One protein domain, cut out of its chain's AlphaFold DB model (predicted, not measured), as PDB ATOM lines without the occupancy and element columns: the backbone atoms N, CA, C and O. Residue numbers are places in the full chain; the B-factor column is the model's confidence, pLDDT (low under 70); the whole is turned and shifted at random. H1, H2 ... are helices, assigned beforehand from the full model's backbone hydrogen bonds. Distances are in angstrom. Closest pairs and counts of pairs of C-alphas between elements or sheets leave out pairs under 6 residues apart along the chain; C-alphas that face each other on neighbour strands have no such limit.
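This is residues 2 to 136 of the 138 residues of the protein "Regulatory helix-turn-helix AraC family protein" of Halanaerobium saccharolyticum (UniProt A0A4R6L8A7). One very long helix, H3, makes most of a rod, with the hairpin of H1 and H2 folded along its first part. Near its other end H4 and H5 pack on it crosswise, and H6 extends the rod, residues 130 to 136 sticking out. The printed part has 135 residues, six named helices, H1 to H6, and no named strand; it is all helix and extended, radius of gyration of the C-alphas 23.3 A, spanning 78 by 25 by 22 A.

H1, residues 2 to 22, touches H2, residues 25 to 40, at Lys 4 and Leu 39, closest C-alphas 6.8 A apart. H2 touches H3, residues 44 to 84, closest C-alphas Ile 38 and Ile 47, 5.7 A; H1 to H3 form an up-and-down bundle, each running against the one before. H5, residues 102 to 113, touches H3 about perpendicular, 81 degrees, closest C-alphas Ser 70 and Val 108, 6.2 A. H4, residues 91 to 97, touches H3 at Ala 77 and Val 94, closest C-alphas 6.3 A apart. H5 and H6, residues 117 to 135, only just touch, with 3 pairs of C-alphas within 8 A. Every O i to N i+4 pair is within hydrogen-bond range but in H2, 10 of 12.

H1 begins at C-alpha 2 (58.654, -2.059, 12.205); H3 is 60.1 A long; H6 ends at C-alpha 135 (-16.345, -7.575, 31.167).

C-alphas 2 and 136, the farthest apart, are 80.4 A apart. The printed part has no cut and no long link. Residues 4, 18 to 28 and 136 are under pLDDT 70.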
ATOM      1  N   GLU A   2      59.673  -2.970  12.769       74.31
ATOM      2  CA  GLU A   2      58.654  -2.059  12.205       74.31
ATOM      3  C   GLU A   2      57.239  -2.654  12.111       74.31
ATOM      4  O   GLU A   2      56.273  -1.994  12.476       74.31
ATOM      5  N   VAL A   3      57.105  -3.926  11.717       70.06
ATOM      6  CA  VAL A   3      55.789  -4.582  11.584       70.06
ATOM      7  C   VAL A   3      55.051  -4.663  12.927       70.06
ATOM      8  O   VAL A   3      53.874  -4.328  13.008       70.06
ATOM      9  N   LYS A   4      55.742  -5.026  14.017       68.62
ATOM     10  CA  LYS A   4      55.141  -5.071  15.363       68.62
ATOM     11  C   LYS A   4      54.686  -3.691  15.840       68.62
ATOM     12  O   LYS A   4      53.604  -3.562  16.403       68.62
ATOM     13  N   LEU A   5      55.513  -2.671  15.601       73.56
ATOM     14  CA  LEU A   5      55.182  -1.285  15.931       73.56
ATOM     15  C   LEU A   5      53.942  -0.819  15.162       73.56
ATOM     16  O   LEU A   5      53.069  -0.190  15.751       73.56
ATOM     17  N   PHE A   6      53.821  -1.188  13.884       80.06
ATOM     18  CA  PHE A   6      52.638  -0.891  13.081       80.06
ATOM     19  C   PHE A   6      51.362  -1.505  13.679       80.06
ATOM     20  O   PHE A   6      50.411  -0.767  13.937       80.06
ATOM     21  N   TYR A   7      51.346  -2.811  13.977       72.06
ATOM     22  CA  TYR A   7      50.168  -3.463  14.574       72.06
ATOM     23  C   TYR A   7      49.845  -2.933  15.977       72.06
ATOM     24  O   TYR A   7      48.679  -2.693  16.276       72.06
ATOM     25  N   SER A   8      50.852  -2.680  16.818       70.44
ATOM     26  CA  SER A   8      50.660  -2.074  18.145       70.44
ATOM     27  C   SER A   8      50.020  -0.685  18.055       70.44
ATOM     28  O   SER A   8      49.072  -0.381  18.782       70.44
ATOM     29  N   ASN A   9      50.508   0.161  17.142       79.38
ATOM     30  CA  ASN A   9      49.948   1.495  16.926       79.38
ATOM     31  C   ASN A   9      48.526   1.416  16.365       79.38
ATOM     32  O   ASN A   9      47.652   2.170  16.787       79.38
ATOM     33  N   LEU A  10      48.277   0.477  15.450       79.50
ATOM     34  CA  LEU A  10      46.955   0.248  14.884       79.50
ATOM     35  C   LEU A  10      45.952  -0.191  15.960       79.50
ATOM     36  O   LEU A  10      44.880   0.398  16.051       79.50
ATOM     37  N   LEU A  11      46.313  -1.155  16.814       74.31
ATOM     38  CA  LEU A  11      45.492  -1.586  17.955       74.31
ATOM     39  C   LEU A  11      45.200  -0.437  18.914       74.31
ATOM     40  O   LEU A  11      44.055  -0.260  19.313       74.31
ATOM     41  N   THR A  12      46.219   0.359  19.246       74.19
ATOM     42  CA  THR A  12      46.078   1.510  20.148       74.19
ATOM     43  C   THR A  12      45.104   2.536  19.575       74.19
ATOM     44  O   THR A  12      44.225   3.024  20.281       74.19
ATOM     45  N   ASN A  13      45.209   2.830  18.276       80.38
ATOM     46  CA  ASN A  13      44.298   3.749  17.600       80.38
ATOM     47  C   ASN A  13      42.870   3.204  17.555       80.38
ATOM     48  O   ASN A  13      41.941   3.916  17.928       80.38
ATOM     49  N   ILE A  14      42.702   1.936  17.164       77.31
ATOM     50  CA  ILE A  14      41.400   1.260  17.140       77.31
ATOM     51  C   ILE A  14      40.768   1.303  18.534       77.31
ATOM     52  O   ILE A  14      39.631   1.747  18.681       77.31
ATOM     53  N   PHE A  15      41.511   0.925  19.572       72.19
ATOM     54  CA  PHE A  15      41.013   0.923  20.941       72.19
ATOM     55  C   PHE A  15      40.649   2.318  21.442       72.19
ATOM     56  O   PHE A  15      39.581   2.487  22.019       72.19
ATOM     57  N   ASN A  16      41.470   3.335  21.177       70.88
ATOM     58  CA  ASN A  16      41.148   4.713  21.552       70.88
ATOM     59  C   ASN A  16      39.880   5.219  20.844       70.88
ATOM     60  O   ASN A  16      39.031   5.856  21.478       70.88
ATOM     61  N   SER A  17      39.705   4.895  19.557       73.69
ATOM     62  CA  SER A  17      38.476   5.206  18.821       73.69
ATOM     63  C   SER A  17      37.260   4.495  19.423       73.69
ATOM     64  O   SER A  17      36.222   5.125  19.622       73.69
ATOM     65  N   PHE A  18      37.389   3.218  19.791       69.75
ATOM     66  CA  PHE A  18      36.296   2.451  20.394       69.75
ATOM     67  C   PHE A  18      35.974   2.862  21.828       69.75
ATOM     68  O   PHE A  18      34.801   2.997  22.163       69.75
ATOM     69  N   LYS A  19      36.980   3.137  22.660       67.00
ATOM     70  CA  LYS A  19      36.810   3.656  24.024       67.00
ATOM     71  C   LYS A  19      36.022   4.965  24.018       67.00
ATOM     72  O   LYS A  19      35.121   5.143  24.832       67.00
ATOM     73  N   THR A  20      36.326   5.846  23.064       65.88
ATOM     74  CA  THR A  20      35.591   7.103  22.866       65.88
ATOM     75  C   THR A  20      34.133   6.849  22.471       65.88
ATOM     76  O   THR A  20      33.236   7.528  22.962       65.88
ATOM     77  N   LEU A  21      33.887   5.859  21.608       62.53
ATOM     78  CA  LEU A  21      32.559   5.553  21.073       62.53
ATOM     79  C   LEU A  21      31.657   4.794  22.063       62.53
ATOM     80  O   LEU A  21      30.449   5.001  22.067       62.53
ATOM     81  N   LEU A  22      32.232   3.924  22.898       59.16
ATOM     82  CA  LEU A  22      31.488   3.016  23.776       59.16
ATOM     83  C   LEU A  22      31.430   3.466  25.242       59.16
ATOM     84  O   LEU A  22      30.733   2.815  26.014       59.16
ATOM     85  N   GLN A  23      32.151   4.522  25.642       59.94
ATOM     86  CA  GLN A  23      32.135   5.114  26.996       59.94
ATOM     87  C   GLN A  23      32.209   4.097  28.159       59.94
ATOM     88  O   GLN A  23      31.618   4.305  29.215       59.94
ATOM     89  N   THR A  24      32.895   2.967  27.982       58.66
ATOM     90  CA  THR A  24      32.806   1.824  28.906       58.66
ATOM     91  C   THR A  24      34.183   1.316  29.315       58.66
ATOM     92  O   THR A  24      35.008   0.956  28.479       58.66
ATOM     93  N   GLU A  25      34.417   1.242  30.628       60.53
ATOM     94  CA  GLU A  25      35.642   0.683  31.231       60.53
ATOM     95  C   GLU A  25      35.698  -0.851  31.169       60.53
ATOM     96  O   GLU A  25      36.768  -1.440  31.281       60.53
ATOM     97  N   LYS A  26      34.553  -1.498  30.913       65.06
ATOM     98  CA  LYS A  26      34.369  -2.959  30.880       65.06
ATOM     99  C   LYS A  26      35.337  -3.706  29.945       65.06
ATOM    100  O   LYS A  26      35.559  -4.893  30.138       65.06
ATOM    101  N   TYR A  27      35.905  -3.031  28.948       66.62
ATOM    102  CA  TYR A  27      36.693  -3.651  27.874       66.62
ATOM    103  C   TYR A  27      38.211  -3.436  28.004       66.62
ATOM    104  O   TYR A  27      38.962  -3.791  27.096       66.62
ATOM    105  N   LEU A  28      38.673  -2.834  29.108       67.44
ATOM    106  CA  LEU A  28      40.097  -2.562  29.343       67.44
ATOM    107  C   LEU A  28      40.923  -3.850  29.491       67.44
ATOM    108  O   LEU A  28      41.974  -3.959  28.864       67.44
ATOM    109  N   GLU A  29      40.430  -4.841  30.237       71.62
ATOM    110  CA  GLU A  29      41.144  -6.109  30.470       71.62
ATOM    111  C   GLU A  29      41.308  -6.933  29.182       71.62
ATOM    112  O   GLU A  29      42.386  -7.457  28.891       71.62
ATOM    113  N   GLU A  30      40.255  -7.003  28.362       74.69
ATOM    114  CA  GLU A  30      40.288  -7.698  27.070       74.69
ATOM    115  C   GLU A  30      41.282  -7.027  26.112       74.69
ATOM    116  O   GLU A  30      42.045  -7.709  25.428       74.69
ATOM    117  N   TYR A  31      41.338  -5.693  26.091       77.56
ATOM    118  CA  TYR A  31      42.311  -4.963  25.280       77.56
ATOM    119  C   TYR A  31      43.754  -5.210  25.719       77.56
ATOM    120  O   TYR A  31      44.613  -5.462  24.871       77.56
ATOM    121  N   GLU A  32      44.020  -5.166  27.025       78.56
ATOM    122  CA  GLU A  32      45.351  -5.445  27.560       78.56
ATOM    123  C   GLU A  32      45.826  -6.839  27.138       78.56
ATOM    124  O   GLU A  32      46.957  -6.978  26.668       78.56
ATOM    125  N   TYR A  33      44.951  -7.849  27.182       85.94
ATOM    126  CA  TYR A  33      45.270  -9.190  26.690       85.94
ATOM    127  C   TYR A  33      45.759  -9.190  25.231       85.94
ATOM    128  O   TYR A  33      46.827  -9.745  24.943       85.94
ATOM    129  N   TYR A  34      45.029  -8.558  24.305       83.88
ATOM    130  CA  TYR A  34      45.420  -8.524  22.888       83.88
ATOM    131  C   TYR A  34      46.686  -7.693  22.656       83.88
ATOM    132  O   TYR A  34      47.551  -8.102  21.878       83.88
ATOM    133  N   TYR A  35      46.835  -6.570  23.361       80.75
ATOM    134  CA  TYR A  35      48.023  -5.723  23.301       80.75
ATOM    135  C   TYR A  35      49.284  -6.491  23.726       80.75
ATOM    136  O   TYR A  35      50.251  -6.574  22.963       80.75
ATOM    137  N   TYR A  36      49.259  -7.134  24.898       82.81
ATOM    138  CA  TYR A  36      50.393  -7.921  25.390       82.81
ATOM    139  C   TYR A  36      50.654  -9.172  24.544       82.81
ATOM    140  O   TYR A  36      51.815  -9.518  24.311       82.81
ATOM    141  N   SER A  37      49.610  -9.834  24.038       85.56
ATOM    142  CA  SER A  37      49.763 -11.005  23.164       85.56
ATOM    143  C   SER A  37      50.458 -10.642  21.849       85.56
ATOM    144  O   SER A  37      51.351 -11.359  21.406       85.56
ATOM    145  N   ILE A  38      50.120  -9.495  21.249       81.38
ATOM    146  CA  ILE A  38      50.714  -9.044  19.981       81.38
ATOM    147  C   ILE A  38      52.145  -8.522  20.164       81.38
ATOM    148  O   ILE A  38      52.999  -8.763  19.307       81.38
ATOM    149  N   LEU A  39      52.454  -7.864  21.286       80.00
ATOM    150  CA  LEU A  39      53.825  -7.433  21.585       80.00
ATOM    151  C   LEU A  39      54.794  -8.619  21.718       80.00
ATOM    152  O   LEU A  39      55.910  -8.582  21.178       80.00
ATOM    153  N   ASN A  40      54.356  -9.678  22.403       84.00
ATOM    154  CA  ASN A  40      55.187 -10.841  22.714       84.00
ATOM    155  C   ASN A  40      55.261 -11.876  21.579       84.00
ATOM    156  O   ASN A  40      56.192 -12.679  21.547       84.00
ATOM    157  N   GLU A  41      54.353 -11.835  20.606       83.50
ATOM    158  CA  GLU A  41      54.331 -12.778  19.486       83.50
ATOM    159  C   GLU A  41      55.344 -12.417  18.386       83.50
ATOM    160  O   GLU A  41      55.603 -11.247  18.120       83.50
ATOM    161  N   THR A  42      55.950 -13.404  17.726       82.50
ATOM    162  CA  THR A  42      56.935 -13.208  16.643       82.50
ATOM    163  C   THR A  42      56.470 -13.738  15.293       82.50
ATOM    164  O   THR A  42      56.926 -13.241  14.262       82.50
ATOM    165  N   ALA A  43      55.542 -14.695  15.283       87.94
ATOM    166  CA  ALA A  43      54.962 -15.231  14.068       87.94
ATOM    167  C   ALA A  43      53.898 -14.276  13.512       87.94
ATOM    168  O   ALA A  43      52.878 -14.018  14.154       87.94
ATOM    169  N   LEU A  44      54.108 -13.788  12.285       81.75
ATOM    170  CA  LEU A  44      53.174 -12.872  11.620       81.75
ATOM    171  C   LEU A  44      51.761 -13.462  11.521       81.75
ATOM    172  O   LEU A  44      50.801 -12.785  11.862       81.75
ATOM    173  N   SER A  45      51.644 -14.739  11.159       87.06
ATOM    174  CA  SER A  45      50.353 -15.432  11.061       87.06
ATOM    175  C   SER A  45      49.574 -15.428  12.378       87.06
ATOM    176  O   SER A  45      48.348 -15.331  12.389       87.06
ATOM    177  N   LYS A  46      50.274 -15.505  13.515       86.88
ATOM    178  CA  LYS A  46      49.638 -15.469  14.830       86.88
ATOM    179  C   LYS A  46      49.230 -14.049  15.222       86.88
ATOM    180  O   LYS A  46      48.161 -13.880  15.801       86.88
ATOM    181  N   ILE A  47      50.025 -13.043  14.853       83.62
ATOM    182  CA  ILE A  47      49.670 -11.622  15.007       83.62
ATOM    183  C   ILE A  47      48.420 -11.286  14.183       83.62
ATOM    184  O   ILE A  47      47.501 -10.655  14.702       83.62
ATOM    185  N   GLU A  48      48.353 -11.744  12.931       84.19
ATOM    186  CA  GLU A  48      47.185 -11.561  12.059       84.19
ATOM    187  C   GLU A  48      45.927 -12.186  12.665       84.19
ATOM    188  O   GLU A  48      44.879 -11.540  12.713       84.19
ATOM    189  N   GLN A  49      46.041 -13.407  13.195       88.12
ATOM    190  CA  GLN A  49      44.924 -14.082  13.850       88.12
ATOM    191  C   GLN A  49      44.448 -13.328  15.101       88.12
ATOM    192  O   GLN A  49      43.253 -13.085  15.249       88.12
ATOM    193  N   LEU A  50      45.371 -12.909  15.974       86.50
ATOM    194  CA  LEU A  50      45.039 -12.143  17.181       86.50
ATOM    195  C   LEU A  50      44.342 -10.819  16.840       86.50
ATOM    196  O   LEU A  50      43.394 -10.426  17.515       86.50
ATOM    197  N   PHE A  51      44.784 -10.147  15.776       82.00
ATOM    198  CA  PHE A  51      44.152  -8.919  15.305       82.00
ATOM    199  C   PHE A  51      42.736  -9.171  14.767       82.00
ATOM    200  O   PHE A  51      41.813  -8.420  15.083       82.00
ATOM    201  N   TYR A  52      42.550 -10.235  13.982       86.50
ATOM    202  CA  TYR A  52      41.233 -10.630  13.487       86.50
ATOM    203  C   TYR A  52      40.257 -10.914  14.637       86.50
ATOM    204  O   TYR A  52      39.138 -10.395  14.637       86.50
ATOM    205  N   ASP A  53      40.692 -11.689  15.633       89.19
ATOM    206  CA  ASP A  53      39.868 -12.058  16.786       89.19
ATOM    207  C   ASP A  53      39.467 -10.821  17.607       89.19
ATOM    208  O   ASP A  53      38.299 -10.676  17.977       89.19
ATOM    209  N   PHE A  54      40.393  -9.873  17.793       82.88
ATOM    210  CA  PHE A  54      40.117  -8.591  18.443       82.88
ATOM    211  C   PHE A  54      39.049  -7.770  17.704       82.88
ATOM    212  O   PHE A  54      38.076  -7.317  18.311       82.88
ATOM    213  N   VAL A  55      39.188  -7.600  16.384       82.38
ATOM    214  CA  VAL A  55      38.204  -6.856  15.577       82.38
ATOM    215  C   VAL A  55      36.840  -7.545  15.615       82.38
ATOM    216  O   VAL A  55      35.817  -6.877  15.768       82.38
ATOM    217  N   LYS A  56      36.804  -8.876  15.513       86.56
ATOM    218  CA  LYS A  56      35.562  -9.650  15.567       86.56
ATOM    219  C   LYS A  56      34.841  -9.480  16.904       86.56
ATOM    220  O   LYS A  56      33.650  -9.180  16.909       86.56
ATOM    221  N   MET A  57      35.568  -9.592  18.014       84.69
ATOM    222  CA  MET A  57      35.042  -9.359  19.361       84.69
ATOM    223  C   MET A  57      34.407  -7.968  19.486       84.69
ATOM    224  O   MET A  57      33.288  -7.838  19.982       84.69
ATOM    225  N   ILE A  58      35.078  -6.927  18.983       79.31
ATOM    226  CA  ILE A  58      34.533  -5.565  18.979       79.31
ATOM    227  C   ILE A  58      33.227  -5.490  18.179       79.31
ATOM    228  O   ILE A  58      32.242  -4.927  18.658       79.31
ATOM    229  N   LEU A  59      33.196  -6.057  16.970       81.56
ATOM    230  CA  LEU A  59      32.005  -6.035  16.118       81.56
ATOM    231  C   LEU A  59      30.814  -6.743  16.771       81.56
ATOM    232  O   LEU A  59      29.687  -6.249  16.692       81.56
ATOM    233  N   ASP A  60      31.056  -7.874  17.426       83.38
ATOM    234  CA  ASP A  60      30.016  -8.619  18.130       83.38
ATOM    235  C   ASP A  60      29.501  -7.830  19.345       83.38
ATOM    236  O   ASP A  60      28.291  -7.747  19.564       83.38
ATOM    237  N   ASN A  61      30.383  -7.136  20.069       77.25
ATOM    238  CA  ASN A  61      29.994  -6.268  21.180       77.25
ATOM    239  C   ASN A  61      29.138  -5.070  20.735       77.25
ATOM    240  O   ASN A  61      28.143  -4.767  21.393       77.25
ATOM    241  N   ILE A  62      29.453  -4.433  19.601       75.38
ATOM    242  CA  ILE A  62      28.629  -3.346  19.032       75.38
ATOM    243  C   ILE A  62      27.241  -3.857  18.637       75.38
ATOM    244  O   ILE A  62      26.230  -3.192  18.866       75.38
ATOM    245  N   LYS A  63      27.167  -5.048  18.034       77.62
ATOM    246  CA  LYS A  63      25.877  -5.658  17.692       77.62
ATOM    247  C   LYS A  63      25.052  -5.920  18.947       77.62
ATOM    248  O   LYS A  63      23.880  -5.553  18.979       77.62
ATOM    249  N   ASN A  64      25.669  -6.481  19.982       73.88
ATOM    250  CA  ASN A  64      24.997  -6.768  21.246       73.88
ATOM    251  C   ASN A  64      24.540  -5.485  21.961       73.88
ATOM    252  O   ASN A  64      23.433  -5.447  22.496       73.88
ATOM    253  N   SER A  65      25.339  -4.411  21.943       71.25
ATOM    254  CA  SER A  65      24.931  -3.124  22.524       71.25
ATOM    255  C   SER A  65      23.766  -2.497  21.764       71.25
ATOM    256  O   SER A  65      22.825  -2.017  22.392       71.25
ATOM    257  N   ASN A  66      23.788  -2.546  20.428       70.19
ATOM    258  CA  ASN A  66      22.703  -2.023  19.599       70.19
ATOM    259  C   ASN A  66      21.409  -2.819  19.787       70.19
ATOM    260  O   ASN A  66      20.352  -2.213  19.903       70.19
ATOM    261  N   GLN A  67      21.481  -4.150  19.882       73.62
ATOM    262  CA  GLN A  67      20.313  -4.984  20.182       73.62
ATOM    263  C   GLN A  67      19.735  -4.678  21.566       73.62
ATOM    264  O   GLN A  67      18.524  -4.549  21.715       73.62
ATOM    265  N   ASN A  68      20.585  -4.506  22.582       77.06
ATOM    266  CA  ASN A  68      20.119  -4.122  23.913       77.06
ATOM    267  C   ASN A  68      19.474  -2.730  23.908       77.06
ATOM    268  O   ASN A  68      18.439  -2.541  24.538       77.06
ATOM    269  N   HIS A  69      20.045  -1.771  23.174       81.62
ATOM    270  CA  HIS A  69      19.463  -0.438  23.036       81.62
ATOM    271  C   HIS A  69      18.111  -0.474  22.312       81.62
ATOM    272  O   HIS A  69      17.148   0.100  22.813       81.62
ATOM    273  N   SER A  70      18.013  -1.204  21.195       85.81
ATOM    274  CA  SER A  70      16.758  -1.426  20.471       85.81
ATOM    275  C   SER A  70      15.684  -2.033  21.373       85.81
ATOM    276  O   SER A  70      14.573  -1.514  21.413       85.81
ATOM    277  N   LYS A  71      16.013  -3.065  22.159       87.31
ATOM    278  CA  LYS A  71      15.071  -3.674  23.112       87.31
ATOM    279  C   LYS A  71      14.579  -2.685  24.162       87.31
ATOM    280  O   LYS A  71      13.376  -2.566  24.357       87.31
ATOM    281  N   VAL A  72      15.487  -1.925  24.779       89.06
ATOM    282  CA  VAL A  72      15.119  -0.900  25.771       89.06
ATOM    283  C   VAL A  72      14.208   0.165  25.156       89.06
ATOM    284  O   VAL A  72      13.206   0.537  25.766       89.06
ATOM    285  N   LEU A  73      14.518   0.632  23.942       92.12
ATOM    286  CA  LEU A  73      13.662   1.575  23.220       92.12
ATOM    287  C   LEU A  73      12.279   0.980  22.944       92.12
ATOM    288  O   LEU A  73      11.274   1.674  23.061       92.12
ATOM    289  N   ILE A  74      12.203  -0.299  22.595       94.69
ATOM    290  CA  ILE A  74      10.927  -0.959  22.325       94.69
ATOM    291  C   ILE A  74      10.100  -1.146  23.582       94.69
ATOM    292  O   ILE A  74       8.916  -0.820  23.553       94.69
ATOM    293  N   ASP A  75      10.703  -1.545  24.693       93.94
ATOM    294  CA  ASP A  75       9.997  -1.629  25.970       93.94
ATOM    295  C   ASP A  75       9.421  -0.258  26.372       93.94
ATOM    296  O   ASP A  75       8.265  -0.152  26.784       93.94
ATOM    297  N   GLN A  76      10.184   0.823  26.174       94.75
ATOM    298  CA  GLN A  76       9.703   2.192  26.393       94.75
ATOM    299  C   GLN A  76       8.543   2.558  25.456       94.75
ATOM    300  O   GLN A  76       7.531   3.098  25.912       94.75
ATOM    301  N   ALA A  77       8.656   2.236  24.165       95.69
ATOM    302  CA  ALA A  77       7.604   2.492  23.185       95.69
ATOM    303  C   ALA A  77       6.314   1.737  23.534       95.69
ATOM    304  O   ALA A  77       5.231   2.321  23.491       95.69
ATOM    305  N   LEU A  78       6.421   0.456  23.899       95.56
ATOM    306  CA  LEU A  78       5.290  -0.385  24.283       95.56
ATOM    307  C   LEU A  78       4.599   0.151  25.537       95.56
ATOM    308  O   LEU A  78       3.379   0.299  25.524       95.56
ATOM    309  N   ASN A  79       5.362   0.525  26.567       96.00
ATOM    310  CA  ASN A  79       4.820   1.108  27.797       96.00
ATOM    311  C   ASN A  79       4.070   2.419  27.532       96.00
ATOM    312  O   ASN A  79       2.966   2.630  28.046       96.00
ATOM    313  N   TYR A  80       4.640   3.295  26.701       96.19
ATOM    314  CA  TYR A  80       3.985   4.541  26.320       96.19
ATOM    315  C   TYR A  80       2.698   4.283  25.532       96.19
ATOM    316  O   TYR A  80       1.665   4.892  25.816       96.19
ATOM    317  N   ILE A  81       2.728   3.354  24.573       95.75
ATOM    318  CA  ILE A  81       1.550   2.971  23.788       95.75
ATOM    319  C   ILE A  81       0.466   2.381  24.692       95.75
ATOM    320  O   ILE A  81      -0.687   2.792  24.591       95.75
ATOM    321  N   GLU A  82       0.807   1.455  25.586       94.62
ATOM    322  CA  GLU A  82      -0.159   0.821  26.486       94.62
ATOM    323  C   GLU A  82      -0.765   1.805  27.493       94.62
ATOM    324  O   GLU A  82      -1.923   1.657  27.876       94.62
ATOM    325  N   SER A  83      -0.038   2.856  27.864       94.44
ATOM    326  CA  SER A  83      -0.556   3.893  28.762       94.44
ATOM    327  C   SER A  83      -1.429   4.940  28.056       94.44
ATOM    328  O   SER A  83      -2.136   5.685  28.726       94.44
ATOM    329  N   ASN A  84      -1.381   5.019  26.719       95.00
ATOM    330  CA  ASN A  84      -2.009   6.097  25.940       95.00
ATOM    331  C   ASN A  84      -2.854   5.600  24.745       95.00
ATOM    332  O   ASN A  84      -3.250   6.396  23.887       95.00
ATOM    333  N   TYR A  85      -3.113   4.291  24.632       93.44
ATOM    334  CA  TYR A  85      -3.792   3.703  23.464       93.44
ATOM    335  C   TYR A  85      -5.218   4.231  23.267       93.44
ATOM    336  O   TYR A  85      -5.716   4.249  22.140       93.44
ATOM    337  N   ASP A  86      -5.881   4.646  24.339       90.94
ATOM    338  CA  ASP A  86      -7.243   5.180  24.367       90.94
ATOM    339  C   ASP A  86      -7.322   6.649  23.916       90.94
ATOM    340  O   ASP A  86      -8.400   7.149  23.591       90.94
ATOM    341  N   GLN A  87      -6.180   7.328  23.812       91.12
ATOM    342  CA  GLN A  87      -6.070   8.701  23.335       91.12
ATOM    343  C   GLN A  87      -5.723   8.765  21.845       91.12
ATOM    344  O   GLN A  87      -5.428   7.760  21.187       91.12
ATOM    345  N   LYS A  88      -5.705   9.981  21.282       86.94
ATOM    346  CA  LYS A  88      -5.208  10.241  19.922       86.94
ATOM    347  C   LYS A  88      -3.673  10.170  19.886       86.94
ATOM    348  O   LYS A  88      -3.002  11.175  19.684       86.94
ATOM    349  N   ILE A  89      -3.133   8.967  20.061       90.75
ATOM    350  CA  ILE A  89      -1.713   8.665  19.887       90.75
ATOM    351  C   ILE A  89      -1.385   8.488  18.400       90.75
ATOM    352  O   ILE A  89      -2.109   7.829  17.647       90.75
ATOM    353  N   SER A  90      -0.283   9.095  17.973       88.06
ATOM    354  CA  SER A  90       0.324   8.903  16.661       88.06
ATOM    355  C   SER A  90       1.749   8.384  16.812       88.06
ATOM    356  O   SER A  90       2.378   8.548  17.856       88.06
ATOM    357  N   LEU A  91       2.287   7.811  15.737       89.62
ATOM    358  CA  LEU A  91       3.692   7.412  15.670       89.62
ATOM    359  C   LEU A  91       4.651   8.578  15.994       89.62
ATOM    360  O   LEU A  91       5.703   8.356  16.580       89.62
ATOM    361  N   GLU A  92       4.269   9.815  15.659       92.31
ATOM    362  CA  GLU A  92       5.047  11.013  15.995       92.31
ATOM    363  C   GLU A  92       5.124  11.236  17.510       92.31
ATOM    364  O   GLU A  92       6.166  11.614  18.029       92.31
ATOM    365  N   ASN A  93       4.034  10.964  18.237       93.12
ATOM    366  CA  ASN A  93       4.006  11.119  19.691       93.12
ATOM    367  C   ASN A  93       4.953  10.128  20.370       93.12
ATOM    368  O   ASN A  93       5.710  10.529  21.244       93.12
ATOM    369  N   VAL A  94       4.955   8.870  19.918       94.44
ATOM    370  CA  VAL A  94       5.861   7.835  20.441       94.44
ATOM    371  C   VAL A  94       7.317   8.201  20.151       94.44
ATOM    372  O   VAL A  94       8.161   8.133  21.034       94.44
ATOM    373  N   ALA A  95       7.619   8.632  18.924       94.50
ATOM    374  CA  ALA A  95       8.973   9.028  18.546       94.50
ATOM    375  C   ALA A  95       9.485  10.210  19.390       94.50
ATOM    376  O   ALA A  95      10.620  10.181  19.864       94.50
ATOM    377  N   ASN A  96       8.623  11.205  19.630       95.00
ATOM    378  CA  ASN A  96       8.944  12.365  20.458       95.00
ATOM    379  C   ASN A  96       9.156  11.994  21.930       95.00
ATOM    380  O   ASN A  96      10.111  12.478  22.527       95.00
ATOM    381  N   GLU A  97       8.321  11.119  22.499       94.12
ATOM    382  CA  GLU A  97       8.493  10.639  23.879       94.12
ATOM    383  C   GLU A  97       9.861   9.969  24.071       94.12
ATOM    384  O   GLU A  97      10.559  10.203  25.056       94.12
ATOM    385  N   LEU A  98      10.278   9.169  23.088       93.75
ATOM    386  CA  LEU A  98      11.547   8.446  23.117       93.75
ATOM    387  C   LEU A  98      12.741   9.303  22.655       93.75
ATOM    388  O   LEU A  98      13.868   8.817  22.655       93.75
ATOM    389  N   ASN A  99      12.521  10.567  22.274       94.25
ATOM    390  CA  ASN A  99      13.535  11.472  21.722       94.25
ATOM    391  C   ASN A  99      14.294  10.889  20.511       94.25
ATOM    392  O   ASN A  99      15.504  11.078  20.363       94.25
ATOM    393  N   ILE A 100      13.586  10.190  19.621       93.88
ATOM    394  CA  ILE A 100      14.153   9.589  18.407       93.88
ATOM    395  C   ILE A 100      13.395  10.015  17.156       93.88
ATOM    396  O   ILE A 100      12.255  10.470  17.196       93.88
ATOM    397  N   SER A 101      14.018   9.830  15.993       95.12
ATOM    398  CA  SER A 101      13.318  10.059  14.730       95.12
ATOM    399  C   SER A 101      12.238   9.000  14.486       95.12
ATOM    400  O   SER A 101      12.417   7.813  14.766       95.12
ATOM    401  N   LYS A 102      11.149   9.420  13.841       94.00
ATOM    402  CA  LYS A 102      10.073   8.543  13.367       94.00
ATOM    403  C   LYS A 102      10.571   7.359  12.535       94.00
ATOM    404  O   LYS A 102      10.109   6.235  12.711       94.00
ATOM    405  N   ASN A 103      11.502   7.617  11.616       94.00
ATOM    406  CA  ASN A 103      12.048   6.585  10.734       94.00
ATOM    407  C   ASN A 103      12.828   5.536  11.528       94.00
ATOM    408  O   ASN A 103      12.693   4.346  11.256       94.00
ATOM    409  N   TYR A 104      13.604   5.970  12.527       93.12
ATOM    410  CA  TYR A 104      14.326   5.053  13.400       93.12
ATOM    411  C   TYR A 104      13.362   4.197  14.226       93.12
ATOM    412  O   TYR A 104      13.492   2.977  14.212       93.12
ATOM    413  N   LEU A 105      12.336   4.808  14.831       94.44
ATOM    414  CA  LEU A 105      11.293   4.072  15.546       94.44
ATOM    415  C   LEU A 105      10.602   3.038  14.644       94.44
ATOM    416  O   LEU A 105      10.465   1.892  15.045       94.44
ATOM    417  N   CYS A 106      10.216   3.398  13.415       93.38
ATOM    418  CA  CYS A 106       9.611   2.456  12.466       93.38
ATOM    419  C   CYS A 106      10.487   1.228  12.200       93.38
ATOM    420  O   CYS A 106       9.970   0.114  12.162       93.38
ATOM    421  N   ASN A 107      11.787   1.443  11.981       92.94
ATOM    422  CA  ASN A 107      12.721   0.361  11.692       92.94
ATOM    423  C   ASN A 107      12.887  -0.541  12.915       92.94
ATOM    424  O   ASN A 107      12.608  -1.729  12.826       92.94
ATOM    425  N   VAL A 108      13.223   0.039  14.071       93.06
ATOM    426  CA  VAL A 108      13.448  -0.724  15.306       93.06
ATOM    427  C   VAL A 108      12.182  -1.469  15.740       93.06
ATOM    428  O   VAL A 108      12.250  -2.636  16.109       93.06
ATOM    429  N   PHE A 109      11.007  -0.843  15.635       94.88
ATOM    430  CA  PHE A 109       9.738  -1.479  15.999       94.88
ATOM    431  C   PHE A 109       9.402  -2.645  15.076       94.88
ATOM    432  O   PHE A 109       8.974  -3.694  15.548       94.88
ATOM    433  N   LYS A 110       9.646  -2.506  13.772       93.06
ATOM    434  CA  LYS A 110       9.440  -3.605  12.830       93.06
ATOM    435  C   LYS A 110      10.449  -4.736  13.033       93.06
ATOM    436  O   LYS A 110      10.054  -5.891  12.921       93.06
ATOM    437  N   ASP A 111      11.705  -4.412  13.322       91.00
ATOM    438  CA  ASP A 111      12.769  -5.399  13.521       91.00
ATOM    439  C   ASP A 111      12.548  -6.227  14.799       91.00
ATOM    440  O   ASP A 111      12.729  -7.441  14.773       91.00
ATOM    441  N   GLU A 112      12.101  -5.598  15.891       92.19
ATOM    442  CA  GLU A 112      11.903  -6.272  17.185       92.19
ATOM    443  C   GLU A 112      10.495  -6.883  17.351       92.19
ATOM    444  O   GLU A 112      10.360  -7.971  17.906       92.19
ATOM    445  N   ILE A 113       9.431  -6.219  16.870       92.81
ATOM    446  CA  ILE A 113       8.029  -6.656  17.059       92.81
ATOM    447  C   ILE A 113       7.468  -7.380  15.823       92.81
ATOM    448  O   ILE A 113       6.490  -8.121  15.915       92.81
ATOM    449  N   GLY A 114       8.072  -7.191  14.646       93.25
ATOM    450  CA  GLY A 114       7.633  -7.814  13.392       93.25
ATOM    451  C   GLY A 114       6.500  -7.076  12.669       93.25
ATOM    452  O   GLY A 114       6.094  -7.476  11.575       93.25
ATOM    453  N   GLU A 115       5.992  -5.976  13.227       91.62
ATOM    454  CA  GLU A 115       4.952  -5.149  12.617       91.62
ATOM    455  C   GLU A 115       5.196  -3.654  12.820       91.62
ATOM    456  O   GLU A 115       6.072  -3.246  13.573       91.62
ATOM    457  N   ASN A 116       4.449  -2.810  12.107       91.75
ATOM    458  CA  ASN A 116       4.580  -1.366  12.276       91.75
ATOM    459  C   ASN A 116       3.809  -0.882  13.518       91.75
ATOM    460  O   ASN A 116       2.766  -1.431  13.880       91.75
ATOM    461  N   THR A 117       4.287   0.208  14.118       91.00
ATOM    462  CA  THR A 117       3.727   0.791  15.346       91.00
ATOM    463  C   THR A 117       2.240   1.143  15.220       91.00
ATOM    464  O   THR A 117       1.468   0.917  16.147       91.00
ATOM    465  N   THR A 118       1.793   1.660  14.070       90.88
ATOM    466  CA  THR A 118       0.380   2.024  13.842       90.88
ATOM    467  C   THR A 118      -0.537   0.798  13.841       90.88
ATOM    468  O   THR A 118      -1.623   0.827  14.418       90.88
ATOM    469  N   THR A 119      -0.110  -0.288  13.199       92.81
ATOM    470  CA  THR A 119      -0.812  -1.573  13.177       92.81
ATOM    471  C   THR A 119      -0.893  -2.151  14.583       92.81
ATOM    472  O   THR A 119      -1.983  -2.560  14.983       92.81
ATOM    473  N   TYR A 120       0.203  -2.094  15.344       94.62
ATOM    474  CA  TYR A 120       0.234  -2.529  16.740       94.62
ATOM    475  C   TYR A 120      -0.778  -1.759  17.605       94.62
ATOM    476  O   TYR A 120      -1.635  -2.366  18.247       94.62
ATOM    477  N   ILE A 121      -0.769  -0.419  17.548       92.75
ATOM    478  CA  ILE A 121      -1.717   0.436  18.290       92.75
ATOM    479  C   ILE A 121      -3.172   0.074  17.954       92.75
ATOM    480  O   ILE A 121      -4.022  -0.022  18.840       92.75
ATOM    481  N   ASN A 122      -3.478  -0.134  16.671       93.25
ATOM    482  CA  ASN A 122      -4.833  -0.477  16.242       93.25
ATOM    483  C   ASN A 122      -5.270  -1.859  16.743       93.25
ATOM    484  O   ASN A 122      -6.410  -2.002  17.184       93.25
ATOM    485  N   LYS A 123      -4.379  -2.857  16.711       94.62
ATOM    486  CA  LYS A 123      -4.652  -4.186  17.279       94.62
ATOM    487  C   LYS A 123      -4.922  -4.099  18.777       94.62
ATOM    488  O   LYS A 123      -5.957  -4.582  19.228       94.62
ATOM    489  N   LEU A 124      -4.070  -3.383  19.511       94.50
ATOM    490  CA  LEU A 124      -4.232  -3.169  20.946       94.50
ATOM    491  C   LEU A 124      -5.598  -2.552  21.282       94.50
ATOM    492  O   LEU A 124      -6.304  -3.054  22.154       94.50
ATOM    493  N   ARG A 125      -6.021  -1.511  20.551       94.69
ATOM    494  CA  ARG A 125      -7.344  -0.883  20.730       94.69
ATOM    495  C   ARG A 125      -8.496  -1.860  20.509       94.69
ATOM    496  O   ARG A 125      -9.442  -1.878  21.293       94.69
ATOM    497  N   VAL A 126      -8.425  -2.661  19.445       95.06
ATOM    498  CA  VAL A 126      -9.448  -3.670  19.135       95.06
ATOM    499  C   VAL A 126      -9.525  -4.714  20.246       95.06
ATOM    500  O   VAL A 126     -10.621  -5.080  20.666       95.06
ATOM    501  N   ASP A 127      -8.386  -5.172  20.752       95.19
ATOM    502  CA  ASP A 127      -8.354  -6.208  21.779       95.19
ATOM    503  C   ASP A 127      -8.831  -5.692  23.142       95.19
ATOM    504  O   ASP A 127      -9.646  -6.357  23.784       95.19
ATOM    505  N   LYS A 128      -8.459  -4.467  23.536       93.88
ATOM    506  CA  LYS A 128      -9.011  -3.814  24.737       93.88
ATOM    507  C   LYS A 128     -10.525  -3.589  24.609       93.88
ATOM    508  O   LYS A 128     -11.262  -3.827  25.560       93.88
ATOM    509  N   ALA A 129     -11.026  -3.220  23.426       93.50
ATOM    510  CA  ALA A 129     -12.466  -3.089  23.190       93.50
ATOM    511  C   ALA A 129     -13.214  -4.428  23.331       93.50
ATOM    512  O   ALA A 129     -14.271  -4.475  23.962       93.50
ATOM    513  N   LYS A 130     -12.661  -5.530  22.799       94.44
ATOM    514  CA  LYS A 130     -13.225  -6.879  22.998       94.44
ATOM    515  C   LYS A 130     -13.268  -7.254  24.480       94.44
ATOM    516  O   LYS A 130     -14.281  -7.776  24.930       94.44
ATOM    517  N   GLN A 131     -12.198  -6.977  25.227       92.44
ATOM    518  CA  GLN A 131     -12.140  -7.237  26.670       92.44
ATOM    519  C   GLN A 131     -13.235  -6.472  27.418       92.44
ATOM    520  O   GLN A 131     -14.013  -7.081  28.146       92.44
ATOM    521  N   LEU A 132     -13.383  -5.171  27.150       91.12
ATOM    522  CA  LEU A 132     -14.422  -4.344  27.765       91.12
ATOM    523  C   LEU A 132     -15.844  -4.842  27.464       91.12
ATOM    524  O   LEU A 132     -16.710  -4.758  28.332       91.12
ATOM    525  N   LEU A 133     -16.096  -5.369  26.261       92.62
ATOM    526  CA  LEU A 133     -17.388  -5.968  25.902       92.62
ATOM    527  C   LEU A 133     -17.665  -7.281  26.648       92.62
ATOM    528  O   LEU A 133     -18.821  -7.592  26.912       92.62
ATOM    529  N   LEU A 134     -16.630  -8.054  26.979       91.44
ATOM    530  CA  LEU A 134     -16.766  -9.297  27.743       91.44
ATOM    531  C   LEU A 134     -16.921  -9.036  29.249       91.44
ATOM    532  O   LEU A 134     -17.653  -9.759  29.924       91.44
ATOM    533  N   GLU A 135     -16.248  -8.007  29.768       85.62
ATOM    534  CA  GLU A 135     -16.345  -7.575  31.167       85.62
ATOM    535  C   GLU A 135     -17.681  -6.891  31.461       85.62
ATOM    536  O   GLU A 135     -18.320  -7.174  32.477       85.62
ATOM    537  N   LYS A 136     -18.154  -6.039  30.544       63.34
ATOM    538  CA  LYS A 136     -19.522  -5.517  30.566       63.34
ATOM    539  C   LYS A 136     -20.478  -6.570  30.014       63.34
ATOM    540  O   LYS A 136     -21.000  -6.430  28.912       63.34
TER     541      LYS A 136